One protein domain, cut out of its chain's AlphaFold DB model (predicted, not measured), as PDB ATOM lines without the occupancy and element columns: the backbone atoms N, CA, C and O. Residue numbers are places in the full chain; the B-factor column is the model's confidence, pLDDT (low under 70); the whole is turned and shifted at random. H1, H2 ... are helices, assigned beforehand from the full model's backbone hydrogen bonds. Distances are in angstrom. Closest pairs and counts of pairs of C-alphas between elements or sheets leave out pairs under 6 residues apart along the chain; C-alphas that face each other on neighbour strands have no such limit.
ATOM      1  N   LEU A   5     125.846 144.288 107.181       96.00
ATOM      2  CA  LEU A   5     127.267 144.084 107.474       96.00
ATOM      3  C   LEU A   5     128.180 144.817 106.488       96.00
ATOM      4  O   LEU A   5     129.176 145.394 106.900       96.00
ATOM      5  N   GLU A   6     127.822 144.849 105.206       96.38
ATOM      6  CA  GLU A   6     128.596 145.587 104.204       96.38
ATOM      7  C   GLU A   6     128.429 147.098 104.363       96.38
ATOM      8  O   GLU A   6     129.394 147.843 104.234       96.38
ATOM      9  N   GLU A   7     127.212 147.560 104.663       96.44
ATOM     10  CA  GLU A   7     126.937 148.969 104.967       96.44
ATOM     11  C   GLU A   7     127.724 149.420 106.209       96.44
ATOM     12  O   GLU A   7     128.306 150.509 106.227       96.44
ATOM     13  N   LEU A   8     127.795 148.563 107.234       96.69
ATOM     14  CA  LEU A   8     128.604 148.790 108.424       96.69
ATOM     15  C   LEU A   8     130.103 148.834 108.099       96.69
ATOM     16  O   LEU A   8     130.767 149.794 108.488       96.69
ATOM     17  N   ASP A   9     130.621 147.847 107.366       97.44
ATOM     18  CA  ASP A   9     132.028 147.774 106.954       97.44
ATOM     19  C   ASP A   9     132.443 149.013 106.145       97.44
ATOM     20  O   ASP A   9     133.432 149.663 106.479       97.44
ATOM     21  N   GLN A  10     131.626 149.436 105.173       96.31
ATOM     22  CA  GLN A  10     131.851 150.661 104.395       96.31
ATOM     23  C   GLN A  10     131.859 151.914 105.272       96.31
ATOM     24  O   GLN A  10     132.670 152.819 105.074       96.31
ATOM     25  N   THR A  11     130.960 151.976 106.255       95.25
ATOM     26  CA  THR A  11     130.899 153.102 107.186       95.25
ATOM     27  C   THR A  11     132.155 153.156 108.063       95.25
ATOM     28  O   THR A  11     132.688 154.240 108.305       95.25
ATOM     29  N   ILE A  12     132.651 152.007 108.532       96.25
ATOM     30  CA  ILE A  12     133.897 151.920 109.306       96.25
ATOM     31  C   ILE A  12     135.091 152.310 108.423       96.25
ATOM     32  O   ILE A  12     135.883 153.154 108.839       96.25
ATOM     33  N   ALA A  13     135.167 151.796 107.193       95.44
ATOM     34  CA  ALA A  13     136.214 152.124 106.227       95.44
ATOM     35  C   ALA A  13     136.295 153.633 105.950       95.44
ATOM     36  O   ALA A  13     137.374 154.225 105.974       95.44
ATOM     37  N   ALA A  14     135.145 154.286 105.747       93.94
ATOM     38  CA  ALA A  14     135.082 155.729 105.528       93.94
ATOM     39  C   ALA A  14     135.635 156.523 106.724       93.94
ATOM     40  O   ALA A  14     136.331 157.519 106.541       93.94
ATOM     41  N   ARG A  15     135.369 156.066 107.954       93.06
ATOM     42  CA  ARG A  15     135.879 156.698 109.184       93.06
ATOM     43  C   ARG A  15     137.357 156.415 109.434       93.06
ATOM     44  O   ARG A  15     138.037 157.263 110.000       93.06
ATOM     45  N   ALA A  16     137.859 155.263 108.997       90.00
ATOM     46  CA  ALA A  16     139.286 154.959 109.009       90.00
ATOM     47  C   ALA A  16     140.066 155.829 108.011       90.00
ATOM     48  O   ALA A  16     141.166 156.278 108.325       90.00
ATOM     49  N   ALA A  17     139.478 156.122 106.846       89.50
ATOM     50  CA  ALA A  17     140.072 157.001 105.840       89.50
ATOM     51  C   ALA A  17     140.040 158.492 106.229       89.50
ATOM     52  O   ALA A  17     140.943 159.236 105.850       89.50
ATOM     53  N   ASP A  18     139.024 158.928 106.984       86.44
ATOM     54  CA  ASP A  18     138.904 160.299 107.494       86.44
ATOM     55  C   ASP A  18     138.641 160.346 109.016       86.44
ATOM     56  O   ASP A  18     137.500 160.522 109.481       86.44
ATOM     57  N   PRO A  19     139.711 160.247 109.826       72.56
ATOM     58  CA  PRO A  19     139.619 160.300 111.278       72.56
ATOM     59  C   PRO A  19     139.377 161.718 111.827       72.56
ATOM     60  O   PRO A  19     139.422 161.921 113.039       72.56
ATOM     61  N   SER A  20     139.114 162.726 110.984       73.06
ATOM     62  CA  SER A  20     138.723 164.062 111.461       73.06
ATOM     63  C   SER A  20     137.268 164.118 111.949       73.06
ATOM     64  O   SER A  20     136.873 165.040 112.669       73.06
ATOM     65  N   SER A  21     136.463 163.108 111.603       70.06
ATOM     66  CA  SER A  21     135.072 162.998 112.031       70.06
ATOM     67  C   SER A  21     134.964 162.661 113.527       70.06
ATOM     68  O   SER A  21     135.447 161.628 113.988       70.06
ATOM     69  N   SER A  22     134.286 163.510 114.311       75.00
ATOM     70  CA  SER A  22     133.956 163.208 115.712       75.00
ATOM     71  C   SER A  22     132.892 162.109 115.761       75.00
ATOM     72  O   SER A  22     131.691 162.369 115.690       75.00
ATOM     73  N   SER A  23     133.338 160.857 115.819       87.25
ATOM     74  CA  SER A  23     132.476 159.687 115.944       87.25
ATOM     75  C   SER A  23     133.068 158.692 116.935       87.25
ATOM     76  O   SER A  23     134.281 158.664 117.154       87.25
ATOM     77  N   TYR A  24     132.219 157.849 117.523       90.75
ATOM     78  CA  TYR A  24     132.674 156.776 118.410       90.75
ATOM     79  C   TYR A  24     133.657 155.827 117.705       90.75
ATOM     80  O   TYR A  24     134.694 155.478 118.258       90.75
ATOM     81  N   THR A  25     133.397 155.494 116.437       92.75
ATOM     82  CA  THR A  25     134.288 154.634 115.640       92.75
ATOM     83  C   THR A  25     135.667 155.267 115.448       92.75
ATOM     84  O   THR A  25     136.673 154.583 115.576       92.75
ATOM     85  N   THR A  26     135.732 156.576 115.198       91.88
ATOM     86  CA  THR A  26     136.998 157.311 115.071       91.88
ATOM     87  C   THR A  26     137.806 157.274 116.371       91.88
ATOM     88  O   THR A  26     139.023 157.088 116.351       91.88
ATOM     89  N   GLN A  27     137.130 157.399 117.516       92.56
ATOM     90  CA  GLN A  27     137.774 157.276 118.827       92.56
ATOM     91  C   GLN A  27     138.350 155.870 119.023       92.56
ATOM     92  O   GLN A  27     139.511 155.737 119.391       92.56
ATOM     93  N   LEU A  28     137.589 154.822 118.694       94.50
ATOM     94  CA  LEU A  28     138.085 153.445 118.763       94.50
ATOM     95  C   LEU A  28     139.295 153.222 117.843       94.50
ATOM     96  O   LEU A  28     140.322 152.723 118.299       94.50
ATOM     97  N   LEU A  29     139.224 153.663 116.585       92.75
ATOM     98  CA  LEU A  29     140.310 153.511 115.607       92.75
ATOM     99  C   LEU A  29     141.620 154.181 116.051       92.75
ATOM    100  O   LEU A  29     142.701 153.709 115.698       92.75
ATOM    101  N   THR A  30     141.528 155.252 116.846       92.44
ATOM    102  CA  THR A  30     142.677 156.006 117.379       92.44
ATOM    103  C   THR A  30     143.097 155.586 118.794       92.44
ATOM    104  O   THR A  30     144.159 155.995 119.257       92.44
ATOM    105  N   SER A  31     142.313 154.740 119.471       92.31
ATOM    106  CA  SER A  31     142.558 154.292 120.853       92.31
ATOM    107  C   SER A  31     143.621 153.192 121.006       92.31
ATOM    108  O   SER A  31     144.096 152.945 122.114       92.31
ATOM    109  N   GLY A  32     144.026 152.554 119.903       93.56
ATOM    110  CA  GLY A  32     145.028 151.485 119.888       93.56
ATOM    111  C   GLY A  32     144.470 150.090 120.200       93.56
ATOM    112  O   GLY A  32     143.360 149.923 120.708       93.56
ATOM    113  N   VAL A  33     145.258 149.065 119.856       96.94
ATOM    114  CA  VAL A  33     144.850 147.645 119.899       96.94
ATOM    115  C   VAL A  33     144.430 147.194 121.296       96.94
ATOM    116  O   VAL A  33     143.471 146.439 121.406       96.94
ATOM    117  N   ASP A  34     145.081 147.682 122.352       97.44
ATOM    118  CA  ASP A  34     144.760 147.289 123.730       97.44
ATOM    119  C   ASP A  34     143.323 147.672 124.113       97.44
ATOM    120  O   ASP A  34     142.595 146.863 124.689       97.44
ATOM    121  N   HIS A  35     142.877 148.878 123.745       97.06
ATOM    122  CA  HIS A  35     141.522 149.337 124.047       97.06
ATOM    123  C   HIS A  35     140.467 148.596 123.217       97.06
ATOM    124  O   HIS A  35     139.466 148.126 123.758       97.06
ATOM    125  N   MET A  36     140.706 148.426 121.912       97.38
ATOM    126  CA  MET A  36     139.807 147.652 121.046       97.38
ATOM    127  C   MET A  36     139.721 146.180 121.479       97.38
ATOM    128  O   MET A  36     138.637 145.603 121.491       97.38
ATOM    129  N   GLY A  37     140.847 145.579 121.870       97.88
ATOM    130  CA  GLY A  37     140.912 144.204 122.364       97.88
ATOM    131  C   GLY A  37     140.185 144.016 123.695       97.88
ATOM    132  O   GLY A  37     139.519 142.995 123.883       97.88
ATOM    133  N   ALA A  38     140.250 145.009 124.588       98.25
ATOM    134  CA  ALA A  38     139.470 145.015 125.823       98.25
ATOM    135  C   ALA A  38     137.964 145.003 125.529       98.25
ATOM    136  O   ALA A  38     137.264 144.148 126.064       98.25
ATOM    137  N   LYS A  39     137.492 145.861 124.611       98.25
ATOM    138  CA  LYS A  39     136.088 145.865 124.171       98.25
ATOM    139  C   LYS A  39     135.664 144.523 123.583       98.25
ATOM    140  O   LYS A  39     134.695 143.951 124.048       98.25
ATOM    141  N   ILE A  40     136.428 143.954 122.648       98.56
ATOM    142  CA  ILE A  40     136.114 142.628 122.077       98.56
ATOM    143  C   ILE A  40     135.999 141.551 123.163       98.56
ATOM    144  O   ILE A  40     135.130 140.686 123.083       98.56
ATOM    145  N   SER A  41     136.882 141.582 124.163       98.50
ATOM    146  CA  SER A  41     136.873 140.599 125.252       98.50
ATOM    147  C   SER A  41     135.653 140.757 126.164       98.50
ATOM    148  O   SER A  41     135.103 139.750 126.602       98.50
ATOM    149  N   GLU A  42     135.238 141.998 126.427       98.56
ATOM    150  CA  GLU A  42     134.020 142.345 127.168       98.56
ATOM    151  C   GLU A  42     132.773 141.837 126.433       98.56
ATOM    152  O   GLU A  42     132.088 140.964 126.961       98.56
ATOM    153  N   GLU A  43     132.572 142.235 125.170       98.44
ATOM    154  CA  GLU A  43     131.391 141.833 124.383       98.44
ATOM    155  C   GLU A  43     131.312 140.306 124.196       98.44
ATOM    156  O   GLU A  43     130.241 139.699 124.168       98.44
ATOM    157  N   ALA A  44     132.465 139.637 124.066       98.69
ATOM    158  CA  ALA A  44     132.515 138.181 123.971       98.69
ATOM    159  C   ALA A  44     132.084 137.496 125.279       98.69
ATOM    160  O   ALA A  44     131.431 136.450 125.225       98.69
ATOM    161  N   ALA A  45     132.447 138.056 126.436       98.56
ATOM    162  CA  ALA A  45     132.004 137.552 127.730       98.56
ATOM    163  C   ALA A  45     130.498 137.789 127.918       98.56
ATOM    164  O   ALA A  45     129.774 136.847 128.243       98.56
ATOM    165  N   GLU A  46     130.018 138.994 127.611       98.31
ATOM    166  CA  GLU A  46     128.602 139.366 127.710       98.31
ATOM    167  C   GLU A  46     127.725 138.509 126.787       98.31
ATOM    168  O   GLU A  46     126.689 138.001 127.215       98.31
ATOM    169  N   ALA A  47     128.174 138.211 125.563       98.62
ATOM    170  CA  ALA A  47     127.468 137.293 124.670       98.62
ATOM    171  C   ALA A  47     127.332 135.874 125.259       98.62
ATOM    172  O   ALA A  47     126.288 135.234 125.112       98.62
ATOM    173  N   VAL A  48     128.366 135.360 125.935       98.44
ATOM    174  CA  VAL A  48     128.315 134.040 126.589       98.44
ATOM    175  C   VAL A  48     127.374 134.055 127.791       98.44
ATOM    176  O   VAL A  48     126.589 133.119 127.959       98.44
ATOM    177  N   GLU A  49     127.422 135.107 128.606       98.06
ATOM    178  CA  GLU A  49     126.517 135.284 129.746       98.06
ATOM    179  C   GLU A  49     125.058 135.389 129.281       98.06
ATOM    180  O   GLU A  49     124.203 134.634 129.750       98.06
ATOM    181  N   ALA A  50     124.789 136.214 128.268       98.06
ATOM    182  CA  ALA A  50     123.472 136.376 127.663       98.06
ATOM    183  C   ALA A  50     122.933 135.070 127.054       98.06
ATOM    184  O   ALA A  50     121.733 134.797 127.112       98.06
ATOM    185  N   ALA A  51     123.804 134.220 126.501       98.19
ATOM    186  CA  ALA A  51     123.414 132.904 125.992       98.19
ATOM    187  C   ALA A  51     122.970 131.927 127.097       98.19
ATOM    188  O   ALA A  51     122.233 130.979 126.810       98.19
ATOM    189  N   ALA A  52     123.410 132.135 128.342       98.12
ATOM    190  CA  ALA A  52     122.998 131.333 129.492       98.12
ATOM    191  C   ALA A  52     121.661 131.799 130.100       98.12
ATOM    192  O   ALA A  52     121.043 131.062 130.874       98.12
ATOM    193  N   GLU A  53     121.188 132.997 129.749       97.94
ATOM    194  CA  GLU A  53     119.914 133.527 130.228       97.94
ATOM    195  C   GLU A  53     118.710 132.817 129.579       97.94
ATOM    196  O   GLU A  53     118.652 132.635 128.358       97.94
ATOM    197  N   PRO A  54     117.683 132.442 130.363       96.44
ATOM    198  CA  PRO A  54     116.530 131.741 129.826       96.44
ATOM    199  C   PRO A  54     115.544 132.677 129.115       96.44
ATOM    200  O   PRO A  54     115.334 133.839 129.467       96.44
ATOM    201  N   GLY A  55     114.814 132.096 128.167       97.88
ATOM    202  CA  GLY A  55     113.641 132.716 127.560       97.88
ATOM    203  C   GLY A  55     113.955 133.820 126.551       97.88
ATOM    204  O   GLY A  55     115.070 133.991 126.064       97.88
ATOM    205  N   THR A  56     112.909 134.553 126.176       97.75
ATOM    206  CA  THR A  56     112.970 135.533 125.084       97.75
ATOM    207  C   THR A  56     113.892 136.712 125.391       97.75
ATOM    208  O   THR A  56     114.501 137.244 124.467       97.75
ATOM    209  N   ALA A  57     114.008 137.103 126.664       95.88
ATOM    210  CA  ALA A  57     114.897 138.179 127.091       95.88
ATOM    211  C   ALA A  57     116.369 137.822 126.830       95.88
ATOM    212  O   ALA A  57     117.026 138.560 126.102       95.88
ATOM    213  N   GLY A  58     116.828 136.647 127.281       97.88
ATOM    214  CA  GLY A  58     118.196 136.173 127.032       97.88
ATOM    215  C   GLY A  58     118.524 136.057 125.543       97.88
ATOM    216  O   GLY A  58     119.560 136.522 125.079       97.88
ATOM    217  N   ARG A  59     117.574 135.566 124.732       98.31
ATOM    218  CA  ARG A  59     117.744 135.543 123.267       98.31
ATOM    219  C   ARG A  59     117.943 136.942 122.672       98.31
ATOM    220  O   ARG A  59     118.732 137.093 121.745       98.31
ATOM    221  N   GLN A  60     117.186 137.943 123.124       98.44
ATOM    222  CA  GLN A  60     117.349 139.318 122.639       98.44
ATOM    223  C   GLN A  60     118.663 139.924 123.124       98.44
ATOM    224  O   GLN A  60     119.318 140.613 122.348       98.44
ATOM    225  N   HIS A  61     119.048 139.629 124.364       98.38
ATOM    226  CA  HIS A  61     120.317 140.040 124.939       98.38
ATOM    227  C   HIS A  61     121.483 139.516 124.091       98.38
ATOM    228  O   HIS A  61     122.223 140.319 123.540       98.38
ATOM    229  N   LEU A  62     121.523 138.207 123.821       98.62
ATOM    230  CA  LEU A  62     122.547 137.576 122.983       98.62
ATOM    231  C   LEU A  62     122.663 138.219 121.594       98.62
ATOM    232  O   LEU A  62     123.763 138.384 121.079       98.62
ATOM    233  N   ILE A  63     121.539 138.567 120.959       98.50
ATOM    234  CA  ILE A  63     121.560 139.204 119.631       98.50
ATOM    235  C   ILE A  63     122.234 140.581 119.684       98.50
ATOM    236  O   ILE A  63     122.906 140.942 118.721       98.50
ATOM    237  N   ARG A  64     122.056 141.341 120.775       98.31
ATOM    238  CA  ARG A  64     122.700 142.652 120.949       98.31
ATOM    239  C   ARG A  64     124.204 142.496 121.146       98.31
ATOM    240  O   ARG A  64     124.946 143.025 120.330       98.31
ATOM    241  N   GLU A  65     124.623 141.662 122.094       98.62
ATOM    242  CA  GLU A  65     126.052 141.462 122.387       98.62
ATOM    243  C   GLU A  65     126.800 140.850 121.194       98.62
ATOM    244  O   GLU A  65     127.923 141.220 120.867       98.62
ATOM    245  N   ALA A  66     126.152 139.950 120.445       98.56
ATOM    246  CA  ALA A  66     126.729 139.425 119.211       98.56
ATOM    247  C   ALA A  66     126.896 140.511 118.133       98.56
ATOM    248  O   ALA A  66     127.855 140.459 117.359       98.56
ATOM    249  N   ALA A  67     125.977 141.478 118.051       98.31
ATOM    250  CA  ALA A  67     126.098 142.596 117.121       98.31
ATOM    251  C   ALA A  67     127.233 143.546 117.531       98.31
ATOM    252  O   ALA A  67     128.013 143.944 116.662       98.31
ATOM    253  N   ASP A  68     127.373 143.840 118.825       98.25
ATOM    254  CA  ASP A  68     128.448 144.686 119.353       98.25
ATOM    255  C   ASP A  68     129.819 144.012 119.205       98.25
ATOM    256  O   ASP A  68     130.771 144.633 118.721       98.25
ATOM    257  N   LEU A  69     129.905 142.702 119.445       98.62
ATOM    258  CA  LEU A  69     131.104 141.913 119.168       98.62
ATOM    259  C   LEU A  69     131.511 141.977 117.686       98.62
ATOM    260  O   LEU A  69     132.682 142.201 117.371       98.62
ATOM    261  N   VAL A  70     130.560 141.796 116.761       98.38
ATOM    262  CA  VAL A  70     130.830 141.899 115.315       98.38
ATOM    263  C   VAL A  70     131.280 143.312 114.948       98.38
ATOM    264  O   VAL A  70     132.241 143.466 114.194       98.38
ATOM    265  N   TYR A  71     130.637 144.341 115.500       98.38
ATOM    266  CA  TYR A  71     131.029 145.731 115.295       98.38
ATOM    267  C   TYR A  71     132.474 145.990 115.736       98.38
ATOM    268  O   TYR A  71     133.289 146.460 114.938       98.38
ATOM    269  N   HIS A  72     132.817 145.643 116.978       98.50
ATOM    270  CA  HIS A  72     134.153 145.859 117.526       98.50
ATOM    271  C   HIS A  72     135.227 145.053 116.785       98.50
ATOM    272  O   HIS A  72     136.328 145.562 116.559       98.50
ATOM    273  N   LEU A  73     134.901 143.839 116.329       98.44
ATOM    274  CA  LEU A  73     135.790 143.051 115.479       98.44
ATOM    275  C   LEU A  73     136.060 143.745 114.136       98.44
ATOM    276  O   LEU A  73     137.219 143.844 113.736       98.44
ATOM    277  N   LEU A  74     135.031 144.261 113.454       98.25
ATOM    278  CA  LEU A  74     135.206 144.995 112.193       98.25
ATOM    279  C   LEU A  74     136.062 146.255 112.376       98.25
ATOM    280  O   LEU A  74     136.922 146.536 111.545       98.25
ATOM    281  N   VAL A  75     135.888 146.987 113.479       97.56
ATOM    282  CA  VAL A  75     136.732 148.151 113.794       97.56
ATOM    283  C   VAL A  75     138.202 147.751 113.952       97.56
ATOM    284  O   VAL A  75     139.075 148.402 113.376       97.56
ATOM    285  N   LEU A  76     138.484 146.664 114.679       97.81
ATOM    286  CA  LEU A  76     139.849 146.162 114.834       97.81
ATOM    287  C   LEU A  76     140.453 145.706 113.496       97.81
ATOM    288  O   LEU A  76     141.638 145.941 113.260       97.81
ATOM    289  N   LEU A  77     139.663 145.078 112.619       97.94
ATOM    290  CA  LEU A  77     140.119 144.670 111.288       97.94
ATOM    291  C   LEU A  77     140.557 145.878 110.459       97.94
ATOM    292  O   LEU A  77     141.682 145.880 109.964       97.94
ATOM    293  N   HIS A  78     139.741 146.934 110.397       96.94
ATOM    294  CA  HIS A  78     140.102 148.161 109.672       96.94
ATOM    295  C   HIS A  78     141.321 148.859 110.278       96.94
ATOM    296  O   HIS A  78     142.176 149.342 109.543       96.94
ATOM    297  N   HIS A  79     141.474 148.845 111.606       95.50
ATOM    298  CA  HIS A  79     142.701 149.325 112.258       95.50
ATOM    299  C   HIS A  79     143.955 148.519 111.854       95.50
ATOM    300  O   HIS A  79     145.079 149.007 111.962       95.50
ATOM    301  N   ARG A  80     143.787 147.268 111.411       96.25
ATOM    302  CA  ARG A  80     144.863 146.366 110.973       96.25
ATOM    303  C   ARG A  80     144.909 146.190 109.453       96.25
ATOM    304  O   ARG A  80     145.430 145.177 108.991       96.25
ATOM    305  N   ASP A  81     144.396 147.164 108.704       95.75
ATOM    306  CA  ASP A  81     144.401 147.178 107.237       95.75
ATOM    307  C   ASP A  81     143.695 145.952 106.618       95.75
ATOM    308  O   ASP A  81     144.129 145.410 105.605       95.75
ATOM    309  N   SER A  82     142.624 145.476 107.260       97.31
ATOM    310  CA  SER A  82     141.782 144.352 106.818       97.31
ATOM    311  C   SER A  82     140.298 144.741 106.830       97.31
ATOM    312  O   SER A  82     139.918 145.721 107.468       97.31
ATOM    313  N   CYS A  83     139.432 143.974 106.167       96.81
ATOM    314  CA  CYS A  83     137.990 144.258 106.109       96.81
ATOM    315  C   CYS A  83     137.108 143.002 106.186       96.81
ATOM    316  O   CYS A  83     137.591 141.867 106.253       96.81
ATOM    317  N   LEU A  84     135.785 143.197 106.157       97.69
ATOM    318  CA  LEU A  84     134.810 142.104 106.123       97.69
ATOM    319  C   LEU A  84     135.073 141.109 104.977       97.69
ATOM    320  O   LEU A  84     134.973 139.901 105.190       97.69
ATOM    321  N   ALA A  85     135.461 141.588 103.792       97.31
ATOM    322  CA  ALA A  85     135.702 140.729 102.629       97.31
ATOM    323  C   ALA A  85     136.874 139.750 102.836       97.31
ATOM    324  O   ALA A  85     136.836 138.620 102.335       97.31
ATOM    325  N   ASP A  86     137.893 140.139 103.609       98.06
ATOM    326  CA  ASP A  86     139.006 139.252 103.967       98.06
ATOM    327  C   ASP A  86     138.521 138.104 104.865       98.06
ATOM    328  O   ASP A  86     138.871 136.937 104.657       98.06
ATOM    329  N   VAL A  87     137.646 138.413 105.829       97.38
ATOM    330  CA  VAL A  87     137.022 137.414 106.709       97.38
ATOM    331  C   VAL A  87     136.101 136.489 105.919       97.38
ATOM    332  O   VAL A  87     136.162 135.274 106.097       97.38
ATOM    333  N   GLU A  88     135.272 137.028 105.025       95.94
ATOM    334  CA  GLU A  88     134.399 136.233 104.155       95.94
ATOM    335  C   GLU A  88     135.203 135.291 103.253       95.94
ATOM    336  O   GLU A  88     134.842 134.121 103.108       95.94
ATOM    337  N   THR A  89     136.327 135.763 102.708       95.94
ATOM    338  CA  THR A  89     137.254 134.942 101.917       95.94
ATOM    339  C   THR A  89     137.798 133.775 102.742       95.94
ATOM    340  O   THR A  89     137.784 132.627 102.289       95.94
ATOM    341  N   GLU A  90     138.226 134.032 103.980       95.69
ATOM    342  CA  GLU A  90     138.702 132.984 104.886       95.69
ATOM    343  C   GLU A  90     137.583 132.006 105.284       95.69
ATOM    344  O   GLU A  90     137.796 130.791 105.320       95.69
ATOM    345  N   LEU A  91     136.368 132.496 105.537       94.44
ATOM    346  CA  LEU A  91     135.212 131.648 105.834       94.44
ATOM    347  C   LEU A  91     134.828 130.772 104.637       94.44
ATOM    348  O   LEU A  91     134.567 129.583 104.823       94.44
ATOM    349  N   ALA A  92     134.852 131.307 103.414       90.88
ATOM    350  CA  ALA A  92     134.611 130.543 102.192       90.88
ATOM    351  C   ALA A  92     135.672 129.449 101.996       90.88
ATOM    352  O   ALA A  92     135.335 128.300 101.688       90.88
ATOM    353  N   ARG A  93     136.948 129.766 102.261       91.56
ATOM    354  CA  ARG A  93     138.045 128.789 102.247       91.56
ATOM    355  C   ARG A  93     137.802 127.654 103.249       91.56
ATOM    356  O   ARG A  93     138.019 126.492 102.910       91.56
ATOM    357  N   ARG A  94     137.326 127.970 104.460       88.06
ATOM    358  CA  ARG A  94     136.977 126.975 105.496       88.06
ATOM    359  C   ARG A  94     135.735 126.166 105.144       88.06
ATOM    360  O   ARG A  94     135.714 124.971 105.393       88.06
ATOM    361  N   ALA A  95     134.713 126.772 104.549       83.31
ATOM    362  CA  ALA A  95     133.492 126.062 104.166       83.31
ATOM    363  C   ALA A  95     133.768 124.938 103.148       83.31
ATOM    364  O   ALA A  95     133.111 123.898 103.184       83.31
ATOM    365  N   GLY A  96     134.774 125.117 102.281       68.56
ATOM    366  CA  GLY A  96     135.238 124.099 101.332       68.56
ATOM    367  C   GLY A  96     136.073 122.965 101.944       68.56
ATOM    368  O   GLY A  96     136.296 121.951 101.285       68.56
ATOM    369  N   VAL A  97     136.523 123.100 103.195       62.31
ATOM    370  CA  VAL A  97     137.337 122.110 103.910       62.31
ATOM    371  C   VAL A  97     136.597 121.746 105.190       62.31
ATOM    372  O   VAL A  97     136.662 122.469 106.178       62.31
ATOM    373  N   SER A  98     135.864 120.628 105.207       63.09
ATOM    374  CA  SER A  98     135.196 120.217 106.447       63.09
ATOM    375  C   SER A  98     136.230 120.152 107.583       63.09
ATOM    376  O   SER A  98     137.300 119.561 107.428       63.09
ATOM    377  N   GLY A  99     135.940 120.765 108.735       60.56
ATOM    378  CA  GLY A  99     136.885 120.822 109.865       60.56
ATOM    379  C   GLY A  99     137.304 119.442 110.403       60.56
ATOM    380  O   GLY A  99     138.255 119.328 111.172       60.56
ATOM    381  N   LEU A 100     136.616 118.379 109.975       59.97
ATOM    382  CA  LEU A 100     136.988 116.981 110.190       59.97
ATOM    383  C   LEU A 100     138.123 116.530 109.252       59.97
ATOM    384  O   LEU A 100     139.031 115.836 109.700       59.97
ATOM    385  N   ALA A 101     138.113 116.955 107.984       62.38
ATOM    386  CA  ALA A 101     139.165 116.660 107.009       62.38
ATOM    387  C   ALA A 101     140.489 117.365 107.355       62.38
ATOM    388  O   ALA A 101     141.554 116.764 107.239       62.38
ATOM    389  N   GLU A 102     140.426 118.602 107.856       64.25
ATOM    390  CA  GLU A 102     141.614 119.333 108.321       64.25
ATOM    391  C   GLU A 102     142.205 118.741 109.614       64.25
ATOM    392  O   GLU A 102     143.420 118.709 109.796       64.25
ATOM    393  N   LYS A 103     141.367 118.223 110.524       60.53
ATOM    394  CA  LYS A 103     141.850 117.482 111.703       60.53
ATOM    395  C   LYS A 103     142.477 116.138 111.319       60.53
ATOM    396  O   LYS A 103     143.481 115.760 111.913       60.53
ATOM    397  N   ALA A 104     141.929 115.444 110.319       62.28
ATOM    398  CA  ALA A 104     142.472 114.179 109.826       62.28
ATOM    399  C   ALA A 104     143.844 114.342 109.140       62.28
ATOM    400  O   ALA A 104     144.713 113.492 109.317       62.28
ATOM    401  N   SER A 105     144.079 115.446 108.421       66.19
ATOM    402  CA  SER A 105     145.370 115.707 107.763       66.19
ATOM    403  C   SER A 105     146.497 116.098 108.728       66.19
ATOM    404  O   SER A 105     147.666 115.942 108.389       66.19
ATOM    405  N   ARG A 106     146.171 116.553 109.946       67.19
ATOM    406  CA  ARG A 106     147.152 116.922 110.985       67.19
ATOM    407  C   ARG A 106     147.699 115.728 111.783       67.19
ATOM    408  O   ARG A 106     148.707 115.882 112.458       67.19
ATOM    409  N   GLY A 107     147.053 114.559 111.720       54.81
ATOM    410  CA  GLY A 107     147.410 113.368 112.509       54.81
ATOM    411  C   GLY A 107     148.268 112.314 111.794       54.81
ATOM    412  O   GLY A 107     148.389 111.211 112.312       54.81
TER     413      GLY A 107
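Overview. This is residues 5 to 107 of the 109 residues of the protein "Phosphoribosyl-ATP pyrophosphatase" of Candidatus Latescibacteria bacterium (UniProt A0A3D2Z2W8). H3 and H4 form a long helical hairpin; H1 and H2 pack on residues 71 to 79 of H4, and from there H5 leads off as an arm tipped by H6, with residues 88 to 93 and 95 to 101 sticking out. The printed part, 103 residues with six named helices, H1 to H6 in order, is all helix. It is loose, with a radius of gyration of the C-alphas of 16.5 A and spans of 50 by 36 by 26 A.

Along the chain. H4, residues 55 to 79, runs 36.8 A from C-alpha 55 at (113.641, 132.716, 127.560) to C-alpha 79 at (142.701, 149.325, 112.258). H3 is residues 33 to 52, 28.9 A; H1 5 to 17; H2 24 to 31; H5 84 to 95; H6 99 to 105.

Arrangement. H4 touches H3 at a shallow tilt of 18 degrees, opposite ways; the closest C-alphas, Ala 50 and Leu 62, are 4.9 A apart. H4 touches H1 with residues 71 to 79 alone, closest C-alphas Ile 12 and Val 75, 6.5 A. H5 and H6 meet only through their link. Every helix has every O i to N i+4 pair within hydrogen-bond range.

Size, cuts and confidence. The printed part has no cut and no long link. Residues 96 to 107 have pLDDT under 70.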